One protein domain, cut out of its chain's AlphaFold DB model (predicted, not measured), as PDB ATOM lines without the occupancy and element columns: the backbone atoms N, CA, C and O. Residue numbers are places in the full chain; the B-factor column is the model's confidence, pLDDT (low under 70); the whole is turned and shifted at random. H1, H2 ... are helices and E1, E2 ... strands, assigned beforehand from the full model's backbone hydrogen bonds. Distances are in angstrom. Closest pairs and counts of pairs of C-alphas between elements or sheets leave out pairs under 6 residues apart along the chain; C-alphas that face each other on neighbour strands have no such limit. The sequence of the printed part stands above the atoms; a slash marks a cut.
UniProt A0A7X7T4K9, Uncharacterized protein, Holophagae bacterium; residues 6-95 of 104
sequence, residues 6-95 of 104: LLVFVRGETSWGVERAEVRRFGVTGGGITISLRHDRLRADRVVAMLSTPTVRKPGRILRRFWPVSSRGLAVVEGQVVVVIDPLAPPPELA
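What this domain is: This is residues 6 to 95 of the 104 residues of an uncharacterized protein of Holophagae bacterium (UniProt A0A7X7T4K9). A strongly twisted and curled sheet of five strands, E6 E1 E2 E8 E7, stands partly face to face with a smaller sheet of three, E3 E4 E5, as a sandwich. The loop at Gly 30 between E3 and E4 lies at one end of the longest axis, and the stretch with the short helix H1 lies at the other. The printed part has 90 residues, mostly strand by class, in the order E1 E2 E3 E4 E5 E6 H1 E7 E8; the larger sheet is mixed and the smaller antiparallel. It is compact, with a radius of gyration of the C-alphas of 12.4 A, and only just elongated, spanning 38 by 25 by 24 A.

How they stand to each other: E1, residues 6 to 11, and E2, residues 14 to 19, form an antiparallel hairpin, with N 9 and O 16 2.9 A apart, within hydrogen-bond range. The chain then changes to the smaller sheet, a meander, each strand the antiparallel neighbour of the one before: E3, residues 25 to 29, E4, residues 32 to 36, and E5, residues 41 to 44. Within hydrogen-bond range are N 34 and O 27, 2.8 A, and N 44 and O 33, 2.8 A. E6, residues 46 to 52, is back in the larger sheet, antiparallel to E1, with N 8 and O 49 2.8 A apart. The facing parts of the two sheets are 11.1 A centre to centre, their best planes 15 degrees apart. Across the sandwich, the closest C-alphas of E1 and E5 are those of Arg 11 and Ala 44, 4.9 A apart. H1, residues 63 to 66, is on neither sheet; it is too short for an O i to N i+4 pair, and its one O i to N i+3 pair is within hydrogen-bond range. E7, residues 71 to 77, and E8, residues 80 to 85, form a hairpin, with N 82 and O 75 2.8 A apart. E8 is parallel to E2, with N 17 and O 83 2.8 A apart.

Where its parts are: E1 begins at C-alpha 6, (14.521, 18.748, 85.012), and is 15.8 A long; E2 is 16.8 A. E6 is 18.7 A, E7 16.7 A and E8 15.5 A, ending at C-alpha 85, (7.931, 11.932, 80.628). H1 begins at C-alpha 63, (-5.481, 12.634, 84.162).

The domain as a whole: The two C-alphas farthest apart are those of Gly 30 and Arg 61, 38.9 A. The printed part has no cut and no long link. Mean pLDDT of the printed part is 88.8, that of H1 is 75, and no printed residue is under 70.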
ATOM      1  N   LEU A   6      15.410  19.007  86.142       93.94
ATOM      2  CA  LEU A   6      14.521  18.748  85.012       93.94
ATOM      3  C   LEU A   6      14.937  19.601  83.820       93.94
ATOM      4  O   LEU A   6      14.932  20.829  83.889       93.94
ATOM      5  N   LEU A   7      15.243  18.941  82.711       95.00
ATOM      6  CA  LEU A   7      15.355  19.590  81.419       95.00
ATOM      7  C   LEU A   7      13.947  19.838  80.879       95.00
ATOM      8  O   LEU A   7      13.188  18.883  80.712       95.00
ATOM      9  N   VAL A   8      13.637  21.091  80.557       95.50
ATOM     10  CA  VAL A   8      12.383  21.496  79.918       95.50
ATOM     11  C   VAL A   8      12.638  21.841  78.458       95.50
ATOM     12  O   VAL A   8      13.555  22.597  78.130       95.50
ATOM     13  N   PHE A   9      11.816  21.295  77.572       95.44
ATOM     14  CA  PHE A   9      11.906  21.492  76.130       95.44
ATOM     15  C   PHE A   9      10.512  21.528  75.504       95.44
ATOM     16  O   PHE A   9       9.526  21.157  76.133       95.44
ATOM     17  N   VAL A  10      10.428  22.000  74.264       94.50
ATOM     18  CA  VAL A  10       9.171  22.101  73.514       94.50
ATOM     19  C   VAL A  10       9.230  21.194  72.297       94.50
ATOM     20  O   VAL A  10      10.271  21.101  71.642       94.50
ATOM     21  N   ARG A  11       8.107  20.541  72.004       93.69
ATOM     22  CA  ARG A  11       7.857  19.827  70.752       93.69
ATOM     23  C   ARG A  11       6.416  20.102  70.332       93.69
ATOM     24  O   ARG A  11       5.495  19.803  71.093       93.69
ATOM     25  N   GLY A  12       6.236  20.684  69.149       91.19
ATOM     26  CA  GLY A  12       4.972  21.285  68.742       91.19
ATOM     27  C   GLY A  12       4.589  22.421  69.692       91.19
ATOM     28  O   GLY A  12       5.406  23.276  70.021       91.19
ATOM     29  N   GLU A  13       3.354  22.397  70.180       90.19
ATOM     30  CA  GLU A  13       2.839  23.383  71.141       90.19
ATOM     31  C   GLU A  13       2.985  22.925  72.603       90.19
ATOM     32  O   GLU A  13       2.636  23.652  73.535       90.19
ATOM     33  N   THR A  14       3.526  21.724  72.826       91.12
ATOM     34  CA  THR A  14       3.567  21.090  74.146       91.12
ATOM     35  C   THR A  14       4.929  21.268  74.809       91.12
ATOM     36  O   THR A  14       5.981  21.082  74.188       91.12
ATOM     37  N   SER A  15       4.901  21.594  76.104       93.88
ATOM     38  CA  SER A  15       6.088  21.639  76.960       93.88
ATOM     39  C   SER A  15       6.303  20.307  77.672       93.88
ATOM     40  O   SER A  15       5.412  19.767  78.335       93.88
ATOM     41  N   TRP A  16       7.524  19.807  77.569       94.69
ATOM     42  CA  TRP A  16       7.938  18.496  78.038       94.69
ATOM     43  C   TRP A  16       9.087  18.613  79.023       94.69
ATOM     44  O   TRP A  16       9.902  19.532  78.953       94.69
ATOM     45  N   GLY A  17       9.145  17.664  79.948       94.88
ATOM     46  CA  GLY A  17      10.165  17.580  80.973       94.88
ATOM     47  C   GLY A  17      10.790  16.197  81.004       94.88
ATOM     48  O   GLY A  17      10.078  15.196  80.998       94.88
ATOM     49  N   VAL A  18      12.113  16.130  81.108       94.31
ATOM     50  CA  VAL A  18      12.830  14.886  81.407       94.31
ATOM     51  C   VAL A  18      13.871  15.133  82.487       94.31
ATOM     52  O   VAL A  18      14.510  16.185  82.529       94.31
ATOM     53  N   GLU A  19      14.034  14.177  83.396       93.50
ATOM     54  CA  GLU A  19      15.039  14.295  84.447       93.50
ATOM     55  C   GLU A  19      16.443  14.354  83.838       93.50
ATOM     56  O   GLU A  19      16.830  13.516  83.020       93.50
ATOM     57  N   ARG A  20      17.252  15.322  84.274       92.62
ATOM     58  CA  ARG A  20      18.616  15.539  83.780       92.62
ATOM     59  C   ARG A  20      19.493  14.292  83.889       92.62
ATOM     60  O   ARG A  20      20.363  14.094  83.043       92.62
ATOM     61  N   ALA A  21      19.274  13.461  84.909       92.19
ATOM     62  CA  ALA A  21      20.017  12.221  85.150       92.19
ATOM     63  C   ALA A  21      19.798  11.140  84.069       92.19
ATOM     64  O   ALA A  21      20.612  10.215  83.938       92.19
ATOM     65  N   GLU A  22      18.716  11.266  83.298       93.12
ATOM     66  CA  GLU A  22      18.384  10.390  82.173       93.12
ATOM     67  C   GLU A  22      19.015  10.886  80.866       93.12
ATOM     68  O   GLU A  22      19.273  10.089  79.965       93.12
ATOM     69  N   VAL A  23      19.328  12.184  80.777       93.56
ATOM     70  CA  VAL A  23      19.916  12.813  79.589       93.56
ATOM     71  C   VAL A  23      21.419  12.542  79.511       93.56
ATOM     72  O   VAL A  23      22.193  12.896  80.406       93.56
ATOM     73  N   ARG A  24      21.851  11.951  78.394       94.75
ATOM     74  CA  ARG A  24      23.259  11.660  78.093       94.75
ATOM     75  C   ARG A  24      23.909  12.726  77.225       94.75
ATOM     76  O   ARG A  24      25.042  13.113  77.498       94.75
ATOM     77  N   ARG A  25      23.216  13.173  76.176       92.94
ATOM     78  CA  ARG A  25      23.777  14.075  75.164       92.94
ATOM     79  C   ARG A  25      22.688  14.875  74.454       92.94
ATOM     80  O   ARG A  25      21.569  14.394  74.299       92.94
ATOM     81  N   PHE A  26      23.073  16.053  73.973       90.62
ATOM     82  CA  PHE A  26      22.312  16.861  73.024       90.62
ATOM     83  C   PHE A  26      22.966  16.821  71.644       90.62
ATOM     84  O   PHE A  26      24.195  16.797  71.528       90.62
ATOM     85  N   GLY A  27      22.142  16.831  70.605       91.38
ATOM     86  CA  GLY A  27      22.556  17.053  69.227       91.38
ATOM     87  C   GLY A  27      21.617  18.040  68.551       91.38
ATOM     88  O   GLY A  27      20.452  18.136  68.926       91.38
ATOM     89  N   VAL A  28      22.122  18.760  67.556       89.44
ATOM     90  CA  VAL A  28      21.305  19.589  66.667       89.44
ATOM     91  C   VAL A  28      21.347  18.944  65.291       89.44
ATOM     92  O   VAL A  28      22.415  18.559  64.816       89.44
ATOM     93  N   THR A  29      20.184  18.784  64.680       82.31
ATOM     94  CA  THR A  29      20.004  18.240  63.330       82.31
ATOM     95  C   THR A  29      19.168  19.218  62.510       82.31
ATOM     96  O   THR A  29      18.555  20.126  63.071       82.31
ATOM     97  N   GLY A  30      19.091  19.025  61.191       76.44
ATOM     98  CA  GLY A  30      18.258  19.872  60.325       76.44
ATOM     99  C   GLY A  30      16.769  19.897  60.708       76.44
ATOM    100  O   GLY A  30      16.072  20.834  60.341       76.44
ATOM    101  N   GLY A  31      16.290  18.909  61.479       79.00
ATOM    102  CA  GLY A  31      14.908  18.810  61.964       79.00
ATOM    103  C   GLY A  31      14.687  19.232  63.424       79.00
ATOM    104  O   GLY A  31      13.619  18.948  63.963       79.00
ATOM    105  N   GLY A  32      15.680  19.847  64.078       87.94
ATOM    106  CA  GLY A  32      15.595  20.300  65.471       87.94
ATOM    107  C   GLY A  32      16.642  19.671  66.394       87.94
ATOM    108  O   GLY A  32      17.700  19.200  65.966       87.94
ATOM    109  N   ILE A  33      16.351  19.685  67.691       94.19
ATOM    110  CA  ILE A  33      17.210  19.169  68.755       94.19
ATOM    111  C   ILE A  33      16.894  17.694  69.008       94.19
ATOM    112  O   ILE A  33      15.746  17.304  69.207       94.19
ATOM    113  N   THR A  34      17.943  16.882  69.087       95.19
ATOM    114  CA  THR A  34      17.869  15.497  69.546       95.19
ATOM    115  C   THR A  34      18.383  15.406  70.977       95.19
ATOM    116  O   THR A  34      19.519  15.792  71.268       95.19
ATOM    117  N   ILE A  35      17.571  14.848  71.872       94.94
ATOM    118  CA  ILE A  35      17.925  14.594  73.272       94.94
ATOM    119  C   ILE A  35      18.141  13.090  73.425       94.94
ATOM    120  O   ILE A  35      17.199  12.307  73.361       94.94
ATOM    121  N   SER A  36      19.390  12.668  73.612       94.44
ATOM    122  CA  SER A  36      19.710  11.256  73.841       94.44
ATOM    123  C   SER A  36      19.509  10.904  75.309       94.44
ATOM    124  O   SER A  36      20.168  11.478  76.183       94.44
ATOM    125  N   LEU A  37      18.623   9.947  75.564       92.19
ATOM    126  CA  LEU A  37      18.421   9.320  76.863       92.19
ATOM    127  C   LEU A  37      19.304   8.070  76.993       92.19
ATOM    128  O   LEU A  37      20.097   7.749  76.109       92.19
ATOM    129  N   ARG A  38      19.183   7.350  78.112       87.62
ATOM    130  CA  ARG A  38      19.874   6.064  78.311       87.62
ATOM    131  C   ARG A  38      19.401   4.965  77.359       87.62
ATOM    132  O   ARG A  38      20.226   4.165  76.939       87.62
ATOM    133  N   HIS A  39      18.104   4.929  77.060       83.56
ATOM    134  CA  HIS A  39      17.470   3.833  76.320       83.56
ATOM    135  C   HIS A  39      16.816   4.287  75.009       83.56
ATOM    136  O   HIS A  39      16.386   3.441  74.239       83.56
ATOM    137  N   ASP A  40      16.738   5.597  74.756       89.44
ATOM    138  CA  ASP A  40      16.000   6.147  73.616       89.44
ATOM    139  C   ASP A  40      16.522   7.540  73.211       89.44
ATOM    140  O   ASP A  40      17.427   8.095  73.848       89.44
ATOM    141  N   ARG A  41      15.958   8.129  72.156       92.12
ATOM    142  CA  ARG A  41      16.214   9.492  71.692       92.12
ATOM    143  C   ARG A  41      14.901  10.238  71.479       92.12
ATOM    144  O   ARG A  41      13.990   9.754  70.817       92.12
ATOM    145  N   LEU A  42      14.848  11.466  71.984       93.56
ATOM    146  CA  LEU A  42      13.699  12.352  71.830       93.56
ATOM    147  C   LEU A  42      13.978  13.443  70.797       93.56
ATOM    148  O   LEU A  42      15.102  13.949  70.726       93.56
ATOM    149  N   ARG A  43      12.941  13.860  70.068       94.31
ATOM    150  CA  ARG A  43      12.920  15.100  69.284       94.31
ATOM    151  C   ARG A  43      12.401  16.256  70.126       94.31
ATOM    152  O   ARG A  43      11.417  16.129  70.851       94.31
ATOM    153  N   ALA A  44      13.038  17.403  69.963       94.75
ATOM    154  CA  ALA A  44      12.623  18.675  70.520       94.75
ATOM    155  C   ALA A  44      12.830  19.772  69.477       94.75
ATOM    156  O   ALA A  44      13.811  19.759  68.738       94.75
ATOM    157  N   ASP A  45      11.942  20.755  69.443       95.00
ATOM    158  CA  ASP A  45      12.101  21.922  68.573       95.00
ATOM    159  C   ASP A  45      13.053  22.930  69.225       95.00
ATOM    160  O   ASP A  45      13.888  23.541  68.563       95.00
ATOM    161  N   ARG A  46      12.972  23.062  70.557       93.25
ATOM    162  CA  ARG A  46      13.866  23.904  71.360       93.25
ATOM    163  C   ARG A  46      13.975  23.424  72.802       93.25
ATOM    164  O   ARG A  46      13.017  22.892  73.360       93.25
ATOM    165  N   VAL A  47      15.121  23.683  73.426       93.44
ATOM    166  CA  VAL A  47      15.301  23.582  74.881       93.44
ATOM    167  C   VAL A  47      14.942  24.928  75.499       93.44
ATOM    168  O   VAL A  47      15.378  25.964  75.005       93.44
ATOM    169  N   VAL A  48      14.136  24.908  76.559       92.75
ATOM    170  CA  VAL A  48      13.641  26.118  77.228       92.75
ATOM    171  C   VAL A  48      14.457  26.417  78.476       92.75
ATOM    172  O   VAL A  48      14.947  27.529  78.634       92.75
ATOM    173  N   ALA A  49      14.613  25.432  79.362       91.50
ATOM    174  CA  ALA A  49      15.237  25.648  80.662       91.50
ATOM    175  C   ALA A  49      15.822  24.364  81.259       91.50
ATOM    176  O   ALA A  49      15.429  23.249  80.911       91.50
ATOM    177  N   MET A  50      16.731  24.543  82.215       93.56
ATOM    178  CA  MET A  50      17.102  23.526  83.195       93.56
ATOM    179  C   MET A  50      16.604  23.996  84.556       93.56
ATOM    180  O   MET A  50      17.014  25.053  85.029       93.56
ATOM    181  N   LEU A  51      15.715  23.230  85.178       91.62
ATOM    182  CA  LEU A  51      15.131  23.577  86.467       91.62
ATOM    183  C   LEU A  51      15.755  22.735  87.566       91.62
ATOM    184  O   LEU A  51      15.707  21.504  87.521       91.62
ATOM    185  N   SER A  52      16.278  23.395  88.589       88.94
ATOM    186  CA  SER A  52      16.693  22.726  89.816       88.94
ATOM    187  C   SER A  52      15.469  22.504  90.707       88.94
ATOM    188  O   SER A  52      14.724  23.438  90.998       88.94
ATOM    189  N   THR A  53      15.263  21.270  91.176       83.38
ATOM    190  CA  THR A  53      14.239  20.920  92.182       83.38
ATOM    191  C   THR A  53      12.779  21.268  91.827       83.38
ATOM    192  O   THR A  53      12.062  21.806  92.675       83.38
ATOM    193  N   PRO A  54      12.263  20.960  90.621       85.38
ATOM    194  CA  PRO A  54      10.863  21.228  90.327       85.38
ATOM    195  C   PRO A  54       9.946  20.308  91.134       85.38
ATOM    196  O   PRO A  54      10.224  19.126  91.353       85.38
ATOM    197  N   THR A  55       8.796  20.844  91.539       88.44
ATOM    198  CA  THR A  55       7.740  20.035  92.149       88.44
ATOM    199  C   THR A  55       6.999  19.266  91.061       88.44
ATOM    200  O   THR A  55       6.200  19.840  90.324       88.44
ATOM    201  N   VAL A  56       7.236  17.956  90.988       89.31
ATOM    202  CA  VAL A  56       6.505  17.052  90.090       89.31
ATOM    203  C   VAL A  56       5.348  16.408  90.849       89.31
ATOM    204  O   VAL A  56       5.534  15.732  91.863       89.31
ATOM    205  N   ARG A  57       4.125  16.615  90.362       89.38
ATOM    206  CA  ARG A  57       2.906  15.994  90.886       89.38
ATOM    207  C   ARG A  57       2.595  14.740  90.080       89.38
ATOM    208  O   ARG A  57       2.504  14.789  88.856       89.38
ATOM    209  N   LYS A  58       2.407  13.611  90.768       85.62
ATOM    210  CA  LYS A  58       2.037  12.344  90.123       85.62
ATOM    211  C   LYS A  58       0.706  12.486  89.373       85.62
ATOM    212  O   LYS A  58      -0.190  13.176  89.865       85.62
ATOM    213  N   PRO A  59       0.540  11.794  88.235       80.00
ATOM    214  CA  PRO A  59      -0.700  11.846  87.482       80.00
ATOM    215  C   PRO A  59      -1.815  11.172  88.294       80.00
ATOM    216  O   PRO A  59      -1.741   9.981  88.617       80.00
ATOM    217  N   GLY A  60      -2.848  11.941  88.647       80.88
ATOM    218  CA  GLY A  60      -4.052  11.420  89.295       80.88
ATOM    219  C   GLY A  60      -4.857  10.509  88.361       80.88
ATOM    220  O   GLY A  60      -4.669  10.523  87.144       80.88
ATOM    221  N   ARG A  61      -5.799   9.732  88.916       78.69
ATOM    222  CA  ARG A  61      -6.636   8.793  88.136       78.69
ATOM    223  C   ARG A  61      -7.372   9.464  86.970       78.69
ATOM    224  O   ARG A  61      -7.488   8.866  85.911       78.69
ATOM    225  N   ILE A  62      -7.833  10.700  87.160       76.12
ATOM    226  CA  ILE A  62      -8.565  11.462  86.138       76.12
ATOM    227  C   ILE A  62      -7.653  11.820  84.962       76.12
ATOM    228  O   ILE A  62      -8.052  11.640  83.818       76.12
ATOM    229  N   LEU A  63      -6.415  12.252  85.223       73.94
ATOM    230  CA  LEU A  63      -5.481  12.634  84.162       73.94
ATOM    231  C   LEU A  63      -5.176  11.456  83.232       73.94
ATOM    232  O   LEU A  63      -5.172  11.627  82.022       73.94
ATOM    233  N   ARG A  64      -5.034  10.242  83.780       75.00
ATOM    234  CA  ARG A  64      -4.801   9.022  82.986       75.00
ATOM    235  C   ARG A  64      -5.920   8.707  81.989       75.00
ATOM    236  O   ARG A  64      -5.683   7.985  81.031       75.00
ATOM    237  N   ARG A  65      -7.137   9.224  82.205       77.62
ATOM    238  CA  ARG A  65      -8.266   9.041  81.278       77.62
ATOM    239  C   ARG A  65      -8.150   9.924  80.035       77.62
ATOM    240  O   ARG A  65      -8.620   9.530  78.977       77.62
ATOM    241  N   PHE A  66      -7.550  11.101  80.180       74.31
ATOM    242  CA  PHE A  66      -7.389  12.081  79.100       74.31
ATOM    243  C   PHE A  66      -5.974  12.093  78.517       74.31
ATOM    244  O   PHE A  66      -5.758  12.630  77.439       74.31
ATOM    245  N   TRP A  67      -5.021  11.482  79.219       76.06
ATOM    246  CA  TRP A  67      -3.629  11.360  78.825       76.06
ATOM    247  C   TRP A  67      -3.203   9.888  78.915       76.06
ATOM    248  O   TRP A  67      -2.739   9.445  79.970       76.06
ATOM    249  N   PRO A  68      -3.402   9.098  77.842       72.94
ATOM    250  CA  PRO A  68      -3.167   7.653  77.866       72.94
ATOM    251  C   PRO A  68      -1.677   7.275  77.801       72.94
ATOM    252  O   PRO A  68      -1.338   6.097  77.881       72.94
ATOM    253  N   VAL A  69      -0.785   8.256  77.657       81.81
ATOM    254  CA  VAL A  69       0.660   8.045  77.526       81.81
ATOM    255  C   VAL A  69       1.333   7.973  78.900       81.81
ATOM    256  O   VAL A  69       0.966   8.707  79.826       81.81
ATOM    257  N   SER A  70       2.344   7.104  79.039       83.00
ATOM    258  CA  SER A  70       3.124   6.992  80.278       83.00
ATOM    259  C   SER A  70       3.795   8.326  80.629       83.00
ATOM    260  O   SER A  70       4.423   8.977  79.794       83.00
ATOM    261  N   SER A  71       3.655   8.751  81.883       87.19
ATOM    262  CA  SER A  71       4.305   9.948  82.417       87.19
ATOM    263  C   SER A  71       4.658   9.747  83.887       87.19
ATOM    264  O   SER A  71       3.933   9.091  84.643       87.19
ATOM    265  N   ARG A  72       5.770  10.350  84.318       88.94
ATOM    266  CA  ARG A  72       6.147  10.409  85.738       88.94
ATOM    267  C   ARG A  72       5.300  11.436  86.496       88.94
ATOM    268  O   ARG A  72       5.095  11.291  87.703       88.94
ATOM    269  N   GLY A  73       4.762  12.434  85.795       89.81
ATOM    270  CA  GLY A  73       3.825  13.406  86.348       89.81
ATOM    271  C   GLY A  73       3.779  14.720  85.591       89.81
ATOM    272  O   GLY A  73       4.184  14.805  84.437       89.81
ATOM    273  N   LEU A  74       3.266  15.742  86.267       90.44
ATOM    274  CA  LEU A  74       3.187  17.111  85.772       90.44
ATOM    275  C   LEU A  74       3.992  18.038  86.679       90.44
ATOM    276  O   LEU A  74       3.941  17.909  87.904       90.44
ATOM    277  N   ALA A  75       4.685  18.997  86.085       90.56
ATOM    278  CA  ALA A  75       5.248  20.148  86.778       90.56
ATOM    279  C   ALA A  75       4.565  21.425  86.274       90.56
ATOM    280  O   ALA A  75       4.076  21.466  85.148       90.56
ATOM    281  N   VAL A  76       4.527  22.462  87.110       88.81
ATOM    282  CA  VAL A  76       4.103  23.804  86.694       88.81
ATOM    283  C   VAL A  76       5.312  24.720  86.790       88.81
ATOM    284  O   VAL A  76       5.931  24.813  87.849       88.81
ATOM    285  N   VAL A  77       5.654  25.362  85.678       85.31
ATOM    286  CA  VAL A  77       6.841  26.203  85.517       85.31
ATOM    287  C   VAL A  77       6.370  27.527  84.948       85.31
ATOM    288  O   VAL A  77       5.857  27.552  83.837       85.31
ATOM    289  N   GLU A  78       6.475  28.606  85.726       84.94
ATOM    290  CA  GLU A  78       6.051  29.952  85.294       84.94
ATOM    291  C   GLU A  78       4.614  29.992  84.731       84.94
ATOM    292  O   GLU A  78       4.308  30.682  83.766       84.94
ATOM    293  N   GLY A  79       3.709  29.204  85.323       85.19
ATOM    294  CA  GLY A  79       2.314  29.095  84.877       85.19
ATOM    295  C   GLY A  79       2.086  28.153  83.689       85.19
ATOM    296  O   GLY A  79       0.936  27.888  83.348       85.19
ATOM    297  N   GLN A  80       3.140  27.585  83.100       86.31
ATOM    298  CA  GLN A  80       3.041  26.572  82.053       86.31
ATOM    299  C   GLN A  80       3.054  25.159  82.637       86.31
ATOM    300  O   GLN A  80       3.837  24.837  83.532       86.31
ATOM    301  N   VAL A  81       2.191  24.291  82.106       89.38
ATOM    302  CA  VAL A  81       2.186  22.868  82.452       89.38
ATOM    303  C   VAL A  81       3.261  22.155  81.641       89.38
ATOM    304  O   VAL A  81       3.278  22.226  80.415       89.38
ATOM    305  N   VAL A  82       4.137  21.444  82.341       92.12
ATOM    306  CA  VAL A  82       5.196  20.620  81.765       92.12
ATOM    307  C   VAL A  82       4.884  19.157  82.050       92.12
ATOM    308  O   VAL A  82       4.790  18.747  83.212       92.12
ATOM    309  N   VAL A  83       4.749  18.356  80.994       91.88
ATOM    310  CA  VAL A  83       4.554  16.907  81.122       91.88
ATOM    311  C   VAL A  83       5.906  16.244  81.356       91.88
ATOM    312  O   VAL A  83       6.774  16.265  80.486       91.88
ATOM    313  N   VAL A  84       6.097  15.653  82.536       92.88
ATOM    314  CA  VAL A  84       7.327  14.934  82.880       92.88
ATOM    315  C   VAL A  84       7.222  13.508  82.363       92.88
ATOM    316  O   VAL A  84       6.438  12.701  82.874       92.88
ATOM    317  N   ILE A  85       8.010  13.203  81.339       92.88
ATOM    318  CA  ILE A  85       7.931  11.932  80.628       92.88
ATOM    319  C   ILE A  85       8.522  10.785  81.446       92.88
ATOM    320  O   ILE A  85       9.405  10.973  82.288       92.88
ATOM    321  N   ASP A  86       8.044   9.578  81.161       91.06
ATOM    322  CA  ASP A  86       8.742   8.357  81.536       91.06
ATOM    323  C   ASP A  86       9.793   8.021  80.460       91.06
ATOM    324  O   ASP A  86       9.416   7.751  79.320       91.06
ATOM    325  N   PRO A  87      11.103   8.033  80.771       89.62
ATOM    326  CA  PRO A  87      12.153   7.762  79.788       89.62
ATOM    327  C   PRO A  87      12.161   6.314  79.277       89.62
ATOM    328  O   PRO A  87      12.873   6.034  78.318       89.62
ATOM    329  N   LEU A  88      11.433   5.393  79.924       89.44
ATOM    330  CA  LEU A  88      11.299   4.002  79.473       89.44
ATOM    331  C   LEU A  88      10.128   3.793  78.507       89.44
ATOM    332  O   LEU A  88      10.046   2.751  77.864       89.44
ATOM    333  N   ALA A  89       9.218   4.761  78.424       88.56
ATOM    334  CA  ALA A  89       8.049   4.715  77.559       88.56
ATOM    335  C   ALA A  89       7.710   6.136  77.080       88.56
ATOM    336  O   ALA A  89       6.675   6.687  77.478       88.56
ATOM    337  N   PRO A  90       8.598   6.771  76.290       88.75
ATOM    338  CA  PRO A  90       8.372   8.130  75.837       88.75
ATOM    339  C   PRO A  90       7.141   8.214  74.915       88.75
ATOM    340  O   PRO A  90       6.848   7.271  74.177       88.75
ATOM    341  N   PRO A  91       6.421   9.349  74.936       89.19
ATOM    342  CA  PRO A  91       5.342   9.621  73.996       89.19
ATOM    343  C   PRO A  91       5.769   9.440  72.529       89.19
ATOM    344  O   PRO A  91       6.858   9.901  72.165       89.19
ATOM    345  N   PRO A  92       4.933   8.828  71.663       88.56
ATOM    346  CA  PRO A  92       5.258   8.621  70.250       88.56
ATOM    347  C   PRO A  92       5.615   9.905  69.493       88.56
ATOM    348  O   PRO A  92       6.453   9.876  68.599       88.56
ATOM    349  N   GLU A  93       5.023  11.043  69.859       88.62
ATOM    350  CA  GLU A  93       5.320  12.347  69.256       88.62
ATOM    351  C   GLU A  93       6.728  12.874  69.580       88.62
ATOM    352  O   GLU A  93       7.253  13.742  68.869       88.62
ATOM    353  N   LEU A  94       7.335  12.356  70.651       90.62
ATOM    354  CA  LEU A  94       8.705  12.661  71.046       90.62
ATOM    355  C   LEU A  94       9.698  11.650  70.502       90.62
ATOM    356  O   LEU A  94      10.852  12.018  70.288       90.62
ATOM    357  N   ALA A  95       9.283  10.399  70.317       86.75
ATOM    358  CA  ALA A  95      10.165   9.356  69.829       86.75
ATOM    359  C   ALA A  95      10.755   9.770  68.473       86.75
ATOM    360  O   ALA A  95      10.037  10.073  67.515       86.75
TER     361      ALA A  95